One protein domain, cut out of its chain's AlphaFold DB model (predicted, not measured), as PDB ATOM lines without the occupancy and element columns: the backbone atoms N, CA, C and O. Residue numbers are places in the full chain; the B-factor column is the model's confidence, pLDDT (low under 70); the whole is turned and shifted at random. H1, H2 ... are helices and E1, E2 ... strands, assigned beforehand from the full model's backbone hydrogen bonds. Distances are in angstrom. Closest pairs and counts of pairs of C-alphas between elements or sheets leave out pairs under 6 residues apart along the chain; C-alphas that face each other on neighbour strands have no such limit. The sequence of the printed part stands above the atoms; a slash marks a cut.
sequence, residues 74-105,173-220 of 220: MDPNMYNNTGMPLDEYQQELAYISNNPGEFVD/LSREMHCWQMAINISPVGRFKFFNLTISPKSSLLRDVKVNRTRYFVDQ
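This is residues 74 to 105 and 173 to 220 of the 220 residues of an uncharacterized protein of Sphingobacteriales bacterium (UniProt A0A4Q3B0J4). A four-stranded antiparallel sheet stands as a gently twisted wall, and one helix, H1, points its last end toward one face without lying on the sheet; the other face is bare. Residues 99 to 102 lie between H1 and the sheet, while residues 80 to 88, of which 86 to 88 belong to H1, stick out at the far end. The printed part has 80 residues, with H1, E1, E2, E3 and E4 in that order along the chain, and the sheet's order is E1, E2, E3, E4. The class is mixed, helices and strands. The whole is loose, with a radius of gyration of the C-alphas of 14.7 A, and only just elongated, spanning 46 by 30 by 22 A.

The sheet holds E1, residues 173 to 177, E2, residues 180 to 189, E3, residues 193 to 201, and E4, residues 211 to 217. It is a meander, each strand the antiparallel neighbour of the one before. E2 and E3, inner strands, form a hairpin at 174 degrees between their directions; N 183 and O 198 are 2.8 A apart, within hydrogen-bond range. E1, an edge strand, forms a hairpin with E2 at 172 degrees, with N 175 and O 182 at 2.8 A within that range. E4, the other edge strand, forms a hairpin with E3 at 176 degrees, with N 197 and O 213 at 2.9 A within range. H1, residues 86 to 98, is not on the sheet, with 1 pair of C-alphas within 10 A. H1 and E2 are only just apart, with their closest C-alphas at 8.4 A; H1 is also apart from E3 and E4. In H1 every O i to N i+4 pair is within hydrogen-bond range.

From first to last C-alpha, E2 measures 29.1 A, E3 26.8 A, E4 20.1 A and E1 13.3 A. E2 begins at C-alpha 180, (195.113, 232.934, 151.401). E4 ends at C-alpha 217, (207.080, 256.945, 157.944). H1 measures 18.4 A and begins at C-alpha 86, (185.795, 241.899, 178.403).

The two C-alphas farthest apart, those of Asn 81 and Gln 220, are 46.9 A apart. Residues 106 to 172 are not printed, and C-alphas 105 and 173 across the cut are 12.3 A apart. The links E1 to E2 and E2 to E3 are tight, and E3 to E4, with 9 residues between, is short. Residues 74 to 85 hold no named element. The mean pLDDT of the printed part is 75.4; residues 74 to 84, 204 to 210 and 218 to 220 of this model are under 70.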
ATOM      1  N   MET A  74     181.671 241.124 163.473       40.66
ATOM      2  CA  MET A  74     181.189 242.503 163.287       40.66
ATOM      3  C   MET A  74     179.973 242.889 164.144       40.66
ATOM      4  O   MET A  74     179.462 243.996 163.979       40.66
ATOM      5  N   ASP A  75     179.497 242.022 165.045       44.00
ATOM      6  CA  ASP A  75     178.409 242.356 165.975       44.00
ATOM      7  C   ASP A  75     178.965 242.843 167.334       44.00
ATOM      8  O   ASP A  75     179.529 242.040 168.089       44.00
ATOM      9  N   PRO A  76     178.797 244.135 167.692       46.16
ATOM     10  CA  PRO A  76     179.230 244.679 168.981       46.16
ATOM     11  C   PRO A  76     178.458 244.112 170.187       46.16
ATOM     12  O   PRO A  76     178.874 244.312 171.325       46.16
ATOM     13  N   ASN A  77     177.323 243.434 169.968       46.00
ATOM     14  CA  ASN A  77     176.456 242.919 171.035       46.00
ATOM     15  C   ASN A  77     176.758 241.459 171.436       46.00
ATOM     16  O   ASN A  77     176.046 240.888 172.263       46.00
ATOM     17  N   MET A  78     177.817 240.846 170.894       48.94
ATOM     18  CA  MET A  78     178.177 239.440 171.146       48.94
ATOM     19  C   MET A  78     179.092 239.213 172.365       48.94
ATOM     20  O   MET A  78     179.597 238.104 172.533       48.94
ATOM     21  N   TYR A  79     179.252 240.198 173.261       48.50
ATOM     22  CA  TYR A  79     179.996 240.029 174.527       48.50
ATOM     23  C   TYR A  79     179.545 238.787 175.331       48.50
ATOM     24  O   TYR A  79     180.350 238.142 175.990       48.50
ATOM     25  N   ASN A  80     178.273 238.391 175.215       49.16
ATOM     26  CA  ASN A  80     177.716 237.253 175.950       49.16
ATOM     27  C   ASN A  80     177.876 235.879 175.269       49.16
ATOM     28  O   ASN A  80     177.540 234.878 175.896       49.16
ATOM     29  N   ASN A  81     178.340 235.794 174.017       52.81
ATOM     30  CA  ASN A  81     178.309 234.536 173.246       52.81
ATOM     31  C   ASN A  81     179.698 233.952 172.932       52.81
ATOM     32  O   ASN A  81     179.799 232.829 172.450       52.81
ATOM     33  N   THR A  82     180.775 234.698 173.193       56.56
ATOM     34  CA  THR A  82     182.152 234.266 172.895       56.56
ATOM     35  C   THR A  82     182.872 233.643 174.091       56.56
ATOM     36  O   THR A  82     183.905 233.007 173.907       56.56
ATOM     37  N   GLY A  83     182.353 233.812 175.315       59.56
ATOM     38  CA  GLY A  83     182.997 233.327 176.542       59.56
ATOM     39  C   GLY A  83     184.337 234.004 176.865       59.56
ATOM     40  O   GLY A  83     185.033 233.549 177.770       59.56
ATOM     41  N   MET A  84     184.703 235.068 176.141       61.97
ATOM     42  CA  MET A  84     185.953 235.801 176.338       61.97
ATOM     43  C   MET A  84     185.814 236.866 177.437       61.97
ATOM     44  O   MET A  84     184.762 237.505 177.541       61.97
ATOM     45  N   PRO A  85     186.869 237.118 178.235       74.31
ATOM     46  CA  PRO A  85     186.928 238.271 179.128       74.31
ATOM     47  C   PRO A  85     186.725 239.592 178.361       74.31
ATOM     48  O   PRO A  85     187.171 239.734 177.222       74.31
ATOM     49  N   LEU A  86     186.095 240.584 179.001       71.56
ATOM     50  CA  LEU A  86     185.795 241.899 178.403       71.56
ATOM     51  C   LEU A  86     187.022 242.585 177.794       71.56
ATOM     52  O   LEU A  86     186.914 243.190 176.728       71.56
ATOM     53  N   ASP A  87     188.177 242.451 178.438       76.31
ATOM     54  CA  ASP A  87     189.422 243.075 177.994       76.31
ATOM     55  C   ASP A  87     189.937 242.469 176.680       76.31
ATOM     56  O   ASP A  87     190.402 243.193 175.801       76.31
ATOM     57  N   GLU A  88     189.819 241.153 176.512       75.50
ATOM     58  CA  GLU A  88     190.269 240.443 175.309       75.50
ATOM     59  C   GLU A  88     189.350 240.744 174.118       75.50
ATOM     60  O   GLU A  88     189.818 241.030 173.016       75.50
ATOM     61  N   TYR A  89     188.039 240.821 174.367       74.62
ATOM     62  CA  TYR A  89     187.069 241.247 173.360       74.62
ATOM     63  C   TYR A  89     187.325 242.681 172.874       74.62
ATOM     64  O   TYR A  89     187.309 242.956 171.673       74.62
ATOM     65  N   GLN A  90     187.608 243.609 173.796       76.81
ATOM     66  CA  GLN A  90     187.951 244.985 173.432       76.81
ATOM     67  C   GLN A  90     189.238 245.060 172.601       76.81
ATOM     68  O   GLN A  90     189.315 245.851 171.659       76.81
ATOM     69  N   GLN A  91     190.234 244.227 172.913       79.88
ATOM     70  CA  GLN A  91     191.471 244.145 172.137       79.88
ATOM     71  C   GLN A  91     191.233 243.599 170.726       79.88
ATOM     72  O   GLN A  91     191.794 244.137 169.770       79.88
ATOM     73  N   GLU A  92     190.383 242.585 170.565       76.81
ATOM     74  CA  GLU A  92     190.035 242.053 169.246       76.81
ATOM     75  C   GLU A  92     189.278 243.088 168.404       76.81
ATOM     76  O   GLU A  92     189.635 243.327 167.248       76.81
ATOM     77  N   LEU A  93     188.304 243.789 168.992       75.06
ATOM     78  CA  LEU A  93     187.609 244.890 168.318       75.06
ATOM     79  C   LEU A  93     188.574 246.002 167.891       75.06
ATOM     80  O   LEU A  93     188.477 246.514 166.772       75.06
ATOM     81  N   ALA A  94     189.529 246.359 168.752       79.25
ATOM     82  CA  ALA A  94     190.564 247.327 168.413       79.25
ATOM     83  C   ALA A  94     191.452 246.819 167.266       79.25
ATOM     84  O   ALA A  94     191.789 247.586 166.363       79.25
ATOM     85  N   TYR A  95     191.803 245.530 167.252       79.69
ATOM     86  CA  TYR A  95     192.570 244.926 166.164       79.69
ATOM     87  C   TYR A  95     191.815 244.981 164.830       79.69
ATOM     88  O   TYR A  95     192.389 245.416 163.831       79.69
ATOM     89  N   ILE A  96     190.533 244.605 164.817       78.31
ATOM     90  CA  ILE A  96     189.673 244.646 163.625       78.31
ATOM     91  C   ILE A  96     189.544 246.081 163.108       78.31
ATOM     92  O   ILE A  96     189.750 246.335 161.922       78.31
ATOM     93  N   SER A  97     189.269 247.036 164.003       76.44
ATOM     94  CA  SER A  97     189.131 248.450 163.643       76.44
ATOM     95  C   SER A  97     190.418 249.046 163.070       76.44
ATOM     96  O   SER A  97     190.351 249.932 162.220       76.44
ATOM     97  N   ASN A  98     191.582 248.590 163.535       79.06
ATOM     98  CA  ASN A  98     192.882 249.073 163.066       79.06
ATOM     99  C   ASN A  98     193.367 248.363 161.791       79.06
ATOM    100  O   ASN A  98     194.222 248.903 161.091       79.06
ATOM    101  N   ASN A  99     192.818 247.186 161.469       80.44
ATOM    102  CA  ASN A  99     193.195 246.384 160.301       80.44
ATOM    103  C   ASN A  99     191.974 246.047 159.425       80.44
ATOM    104  O   ASN A  99     191.728 244.871 159.141       80.44
ATOM    105  N   PRO A 100     191.210 247.050 158.952       78.88
ATOM    106  CA  PRO A 100     189.969 246.816 158.213       78.88
ATOM    107  C   PRO A 100     190.171 245.972 156.946       78.88
ATOM    108  O   PRO A 100     189.273 245.227 156.565       78.88
ATOM    109  N   GLY A 101     191.356 246.016 156.319       78.94
ATOM    110  CA  GLY A 101     191.679 245.197 155.148       78.94
ATOM    111  C   GLY A 101     191.703 243.681 155.398       78.94
ATOM    112  O   GLY A 101     191.568 242.915 154.440       78.94
ATOM    113  N   GLU A 102     191.864 243.234 156.648       81.69
ATOM    114  CA  GLU A 102     191.871 241.808 157.021       81.69
ATOM    115  C   GLU A 102     190.459 241.229 157.215       81.69
ATOM    116  O   GLU A 102     190.296 240.008 157.165       81.69
ATOM    117  N   PHE A 103     189.447 242.088 157.400       77.31
ATOM    118  CA  PHE A 103     188.076 241.729 157.792       77.31
ATOM    119  C   PHE A 103     187.031 242.280 156.814       77.31
ATOM    120  O   PHE A 103     186.019 242.866 157.197       77.31
ATOM    121  N   VAL A 104     187.302 242.129 155.520       78.38
ATOM    122  CA  VAL A 104     186.481 242.715 154.462       78.38
ATOM    123  C   VAL A 104     185.342 241.788 154.040       78.38
ATOM    124  O   VAL A 104     185.577 240.662 153.612       78.38
ATOM    125  N   ASP A 105     184.115 242.311 154.061       78.38
ATOM    126  CA  ASP A 105     182.939 241.673 153.462       78.38
ATOM    127  C   ASP A 105     182.879 241.974 151.950       78.38
ATOM    128  O   ASP A 105     182.666 243.121 151.536       78.38
ATOM    129  N   LEU A 173     193.523 247.946 151.009       94.50
ATOM    130  CA  LEU A 173     193.339 247.091 149.847       94.50
ATOM    131  C   LEU A 173     193.333 245.643 150.320       94.50
ATOM    132  O   LEU A 173     194.282 245.191 150.955       94.50
ATOM    133  N   SER A 174     192.275 244.914 149.999       94.19
ATOM    134  CA  SER A 174     192.106 243.512 150.357       94.19
ATOM    135  C   SER A 174     191.974 242.651 149.110       94.19
ATOM    136  O   SER A 174     191.298 243.038 148.149       94.19
ATOM    137  N   ARG A 175     192.628 241.485 149.123       93.62
ATOM    138  CA  ARG A 175     192.570 240.489 148.054       93.62
ATOM    139  C   ARG A 175     192.332 239.086 148.595       93.62
ATOM    140  O   ARG A 175     193.120 238.587 149.397       93.62
ATOM    141  N   GLU A 176     191.344 238.394 148.036       89.31
ATOM    142  CA  GLU A 176     191.107 236.974 148.299       89.31
ATOM    143  C   GLU A 176     191.844 236.072 147.287       89.31
ATOM    144  O   GLU A 176     191.731 236.218 146.067       89.31
ATOM    145  N   MET A 177     192.604 235.096 147.786       90.00
ATOM    146  CA  MET A 177     193.391 234.126 147.011       90.00
ATOM    147  C   MET A 177     193.038 232.682 147.413       90.00
ATOM    148  O   MET A 177     193.915 231.836 147.580       90.00
ATOM    149  N   HIS A 178     191.737 232.403 147.563       85.19
ATOM    150  CA  HIS A 178     191.141 231.098 147.899       85.19
ATOM    151  C   HIS A 178     191.520 230.552 149.288       85.19
ATOM    152  O   HIS A 178     190.695 230.580 150.193       85.19
ATOM    153  N   CYS A 179     192.760 230.097 149.473       84.25
ATOM    154  CA  CYS A 179     193.271 229.630 150.767       84.25
ATOM    155  C   CYS A 179     193.999 230.730 151.543       84.25
ATOM    156  O   CYS A 179     194.218 230.590 152.742       84.25
ATOM    157  N   TRP A 180     194.372 231.806 150.854       85.06
ATOM    158  CA  TRP A 180     195.113 232.934 151.401       85.06
ATOM    159  C   TRP A 180     194.313 234.221 151.247       85.06
ATOM    160  O   TRP A 180     193.564 234.384 150.284       85.06
ATOM    161  N   GLN A 181     194.523 235.148 152.166       88.19
ATOM    162  CA  GLN A 181     194.063 236.521 152.076       88.19
ATOM    163  C   GLN A 181     195.248 237.466 152.219       88.19
ATOM    164  O   GLN A 181     196.220 237.184 152.922       88.19
ATOM    165  N   MET A 182     195.172 238.578 151.502       91.75
ATOM    166  CA  MET A 182     196.132 239.665 151.573       91.75
ATOM    167  C   MET A 182     195.382 240.929 151.965       91.75
ATOM    168  O   MET A 182     194.370 241.252 151.349       91.75
ATOM    169  N   ALA A 183     195.916 241.650 152.939       92.44
ATOM    170  CA  ALA A 183     195.421 242.934 153.387       92.44
ATOM    171  C   ALA A 183     196.568 243.938 153.401       92.44
ATOM    172  O   ALA A 183     197.646 243.662 153.921       92.44
ATOM    173  N   ILE A 184     196.329 245.107 152.830       93.50
ATOM    174  CA  ILE A 184     197.215 246.258 152.921       93.50
ATOM    175  C   ILE A 184     196.435 247.353 153.630       93.50
ATOM    176  O   ILE A 184     195.375 247.727 153.144       93.50
ATOM    177  N   ASN A 185     196.958 247.879 154.733       92.44
ATOM    178  CA  ASN A 185     196.433 249.059 155.416       92.44
ATOM    179  C   ASN A 185     197.465 250.185 155.292       92.44
ATOM    180  O   ASN A 185     198.649 249.984 155.565       92.44
ATOM    181  N   ILE A 186     197.044 251.367 154.863       92.38
ATOM    182  CA  ILE A 186     197.929 252.511 154.641       92.38
ATOM    183  C   ILE A 186     197.290 253.782 155.190       92.38
ATOM    184  O   ILE A 186     196.127 254.062 154.935       92.38
ATOM    185  N   SER A 187     198.067 254.576 155.914       93.12
ATOM    186  CA  SER A 187     197.675 255.909 156.373       93.12
ATOM    187  C   SER A 187     198.647 256.924 155.773       93.12
ATOM    188  O   SER A 187     199.738 257.105 156.321       93.12
ATOM    189  N   PRO A 188     198.351 257.507 154.594       88.19
ATOM    190  CA  PRO A 188     199.262 258.453 153.946       88.19
ATOM    191  C   PRO A 188     199.261 259.846 154.593       88.19
ATOM    192  O   PRO A 188     200.240 260.580 154.461       88.19
ATOM    193  N   VAL A 189     198.173 260.220 155.272       89.31
ATOM    194  CA  VAL A 189     197.971 261.549 155.865       89.31
ATOM    195  C   VAL A 189     197.585 261.381 157.328       89.31
ATOM    196  O   VAL A 189     196.776 260.518 157.650       89.31
ATOM    197  N   GLY A 190     198.152 262.212 158.200       85.38
ATOM    198  CA  GLY A 190     197.917 262.202 159.643       85.38
ATOM    199  C   GLY A 190     199.222 262.220 160.435       85.38
ATOM    200  O   GLY A 190     200.314 262.144 159.872       85.38
ATOM    201  N   ARG A 191     199.107 262.296 161.766       81.81
ATOM    202  CA  ARG A 191     200.261 262.331 162.683       81.81
ATOM    203  C   ARG A 191     201.145 261.085 162.581       81.81
ATOM    204  O   ARG A 191     202.353 261.171 162.762       81.81
ATOM    205  N   PHE A 192     200.533 259.935 162.309       82.25
ATOM    206  CA  PHE A 192     201.226 258.663 162.154       82.25
ATOM    207  C   PHE A 192     200.965 258.122 160.756       82.25
ATOM    208  O   PHE A 192     199.871 257.644 160.444       82.25
ATOM    209  N   LYS A 193     201.995 258.205 159.917       90.12
ATOM    210  CA  LYS A 193     201.977 257.619 158.586       90.12
ATOM    211  C   LYS A 193     202.503 256.197 158.669       90.12
ATOM    212  O   LYS A 193     203.601 255.960 159.177       90.12
ATOM    213  N   PHE A 194     201.735 255.243 158.166       88.38
ATOM    214  CA  PHE A 194     202.141 253.844 158.190       88.38
ATOM    215  C   PHE A 194     201.668 253.092 156.957       88.38
ATOM    216  O   PHE A 194     200.736 253.493 156.260       88.38
ATOM    217  N   PHE A 195     202.335 251.975 156.718       90.50
ATOM    218  CA  PHE A 195     201.978 250.974 155.736       90.50
ATOM    219  C   PHE A 195     202.107 249.606 156.394       90.50
ATOM    220  O   PHE A 195     203.164 249.263 156.921       90.50
ATOM    221  N   ASN A 196     201.044 248.824 156.356       90.31
ATOM    222  CA  ASN A 196     200.990 247.479 156.885       90.31
ATOM    223  C   ASN A 196     200.540 246.524 155.774       90.31
ATOM    224  O   ASN A 196     199.537 246.780 155.116       90.31
ATOM    225  N   LEU A 197     201.295 245.449 155.553       91.19
ATOM    226  CA  LEU A 197     200.944 244.346 154.661       91.19
ATOM    227  C   LEU A 197     200.837 243.073 155.496       91.19
ATOM    228  O   LEU A 197     201.843 242.612 156.045       91.19
ATOM    229  N   THR A 198     199.652 242.477 155.506       88.88
ATOM    230  CA  THR A 198     199.388 241.170 156.103       88.88
ATOM    231  C   THR A 198     199.014 240.174 155.014       88.88
ATOM    232  O   THR A 198     198.157 240.433 154.170       88.88
ATOM    233  N   ILE A 199     199.649 239.006 155.039       87.75
ATOM    234  CA  ILE A 199     199.260 237.838 154.250       87.75
ATOM    235  C   ILE A 199     199.039 236.687 155.227       87.75
ATOM    236  O   ILE A 199     199.945 236.328 155.984       87.75
ATOM    237  N   SER A 200     197.840 236.116 155.217       85.19
ATOM    238  CA  SER A 200     197.445 235.046 156.135       85.19
ATOM    239  C   SER A 200     196.563 234.007 155.434       85.19
ATOM    240  O   SER A 200     195.896 234.324 154.446       85.19
ATOM    241  N   PRO A 201     196.554 232.744 155.887       82.56
ATOM    242  CA  PRO A 201     195.596 231.754 155.421       82.56
ATOM    243  C   PRO A 201     194.186 232.086 155.935       82.56
ATOM    244  O   PRO A 201     194.021 232.560 157.057       82.56
ATOM    245  N   LYS A 202     193.154 231.796 155.134       74.94
ATOM    246  CA  LYS A 202     191.741 232.050 155.497       74.94
ATOM    247  C   LYS A 202     191.236 231.111 156.606       74.94
ATOM    248  O   LYS A 202     190.296 231.433 157.323       74.94
ATOM    249  N   SER A 203     191.853 229.934 156.743       70.12
ATOM    250  CA  SER A 203     191.462 228.922 157.732       70.12
ATOM    251  C   SER A 203     191.834 229.343 159.155       70.12
ATOM    252  O   SER A 203     192.997 229.634 159.437       70.12
ATOM    253  N   SER A 204     190.865 229.288 160.075       59.66
ATOM    254  CA  SER A 204     191.069 229.531 161.510       59.66
ATOM    255  C   SER A 204     192.068 228.559 162.151       59.66
ATOM    256  O   SER A 204     192.739 228.936 163.106       59.66
ATOM    257  N   LEU A 205     192.226 227.351 161.590       55.88
ATOM    258  CA  LEU A 205     193.137 226.315 162.089       55.88
ATOM    259  C   LEU A 205     194.622 226.621 161.806       55.88
ATOM    260  O   LEU A 205     195.494 226.057 162.454       55.88
ATOM    261  N   LEU A 206     194.920 227.507 160.847       57.88
ATOM    262  CA  LEU A 206     196.286 227.808 160.388       57.88
ATOM    263  C   LEU A 206     196.690 229.275 160.609       57.88
ATOM    264  O   LEU A 206     197.665 229.737 160.016       57.88
ATOM    265  N   ARG A 207     195.972 230.010 161.471       55.00
ATOM    266  CA  ARG A 207     196.234 231.436 161.770       55.00
ATOM    267  C   ARG A 207     197.644 231.728 162.299       55.00
ATOM    268  O   ARG A 207     198.058 232.885 162.277       55.00
ATOM    269  N   ASP A 208     198.374 230.704 162.735       57.75
ATOM    270  CA  ASP A 208     199.753 230.821 163.217       57.75
ATOM    271  C   ASP A 208     200.755 231.153 162.089       57.75
ATOM    272  O   ASP A 208     201.783 231.790 162.311       57.75
ATOM    273  N   VAL A 209     200.424 230.834 160.830       60.09
ATOM    274  CA  VAL A 209     201.238 231.209 159.661       60.09
ATOM    275  C   VAL A 209     200.777 232.566 159.128       60.09
ATOM    276  O   VAL A 209     200.076 232.654 158.123       60.09
ATOM    277  N   LYS A 210     201.166 233.652 159.801       68.69
ATOM    278  CA  LYS A 210     200.926 235.023 159.322       68.69
ATOM    279  C   LYS A 210     202.230 235.714 158.946       68.69
ATOM    280  O   LYS A 210     203.181 235.747 159.722       68.69
ATOM    281  N   VAL A 211     202.264 236.321 157.764       70.06
ATOM    282  CA  VAL A 211     203.337 237.238 157.373       70.06
ATOM    283  C   VAL A 211     202.800 238.648 157.517       70.06
ATOM    284  O   VAL A 211     201.955 239.070 156.735       70.06
ATOM    285  N   ASN A 212     203.289 239.371 158.521       77.12
ATOM    286  CA  ASN A 212     202.932 240.764 158.765       77.12
ATOM    287  C   ASN A 212     204.182 241.645 158.607       77.12
ATOM    288  O   ASN A 212     205.226 241.374 159.204       77.12
ATOM    289  N   ARG A 213     204.089 242.686 157.777       74.00
ATOM    290  CA  ARG A 213     205.116 243.719 157.625       74.00
ATOM    291  C   ARG A 213     204.507 245.098 157.834       74.00
ATOM    292  O   ARG A 213     203.773 245.577 156.976       74.00
ATOM    293  N   THR A 214     204.915 245.770 158.907       79.19
ATOM    294  CA  THR A 214     204.582 247.176 159.170       79.19
ATOM    295  C   THR A 214     205.793 248.066 158.927       79.19
ATOM    296  O   THR A 214     206.899 247.769 159.377       79.19
ATOM    297  N   ARG A 215     205.591 249.174 158.219       77.62
ATOM    298  CA  ARG A 215     206.546 250.269 158.072       77.62
ATOM    299  C   ARG A 215     205.897 251.559 158.545       77.62
ATOM    300  O   ARG A 215     204.749 251.831 158.207       77.62
ATOM    301  N   TYR A 216     206.657 252.348 159.288       77.69
ATOM    302  CA  TYR A 216     206.267 253.686 159.711       77.69
ATOM    303  C   TYR A 216     207.069 254.704 158.915       77.69
ATOM    304  O   TYR A 216     208.255 254.492 158.652       77.69
ATOM    305  N   PHE A 217     206.420 255.797 158.540       76.06
ATOM    306  CA  PHE A 217     207.080 256.945 157.944       76.06
ATOM    307  C   PHE A 217     207.089 258.046 158.999       76.06
ATOM    308  O   PHE A 217     206.035 258.454 159.487       76.06
ATOM    309  N   VAL A 218     208.285 258.468 159.393       67.44
ATOM    310  CA  VAL A 218     208.482 259.608 160.284       67.44
ATOM    311  C   VAL A 218     208.987 260.734 159.399       67.44
ATOM    312  O   VAL A 218     210.048 260.594 158.794       67.44
ATOM    313  N   ASP A 219     208.209 261.807 159.282       63.88
ATOM    314  CA  ASP A 219     208.726 263.044 158.702       63.88
ATOM    315  C   ASP A 219     209.720 263.620 159.732       63.88
ATOM    316  O   ASP A 219     209.339 263.844 160.885       63.88
ATOM    317  N   GLN A 220     210.998 263.739 159.351       45.44
ATOM    318  CA  GLN A 220     212.037 264.414 160.143       45.44
ATOM    319  C   GLN A 220     211.915 265.931 160.030       45.44
ATOM    320  O   GLN A 220     211.610 266.407 158.911       45.44
TER     321      GLN A 220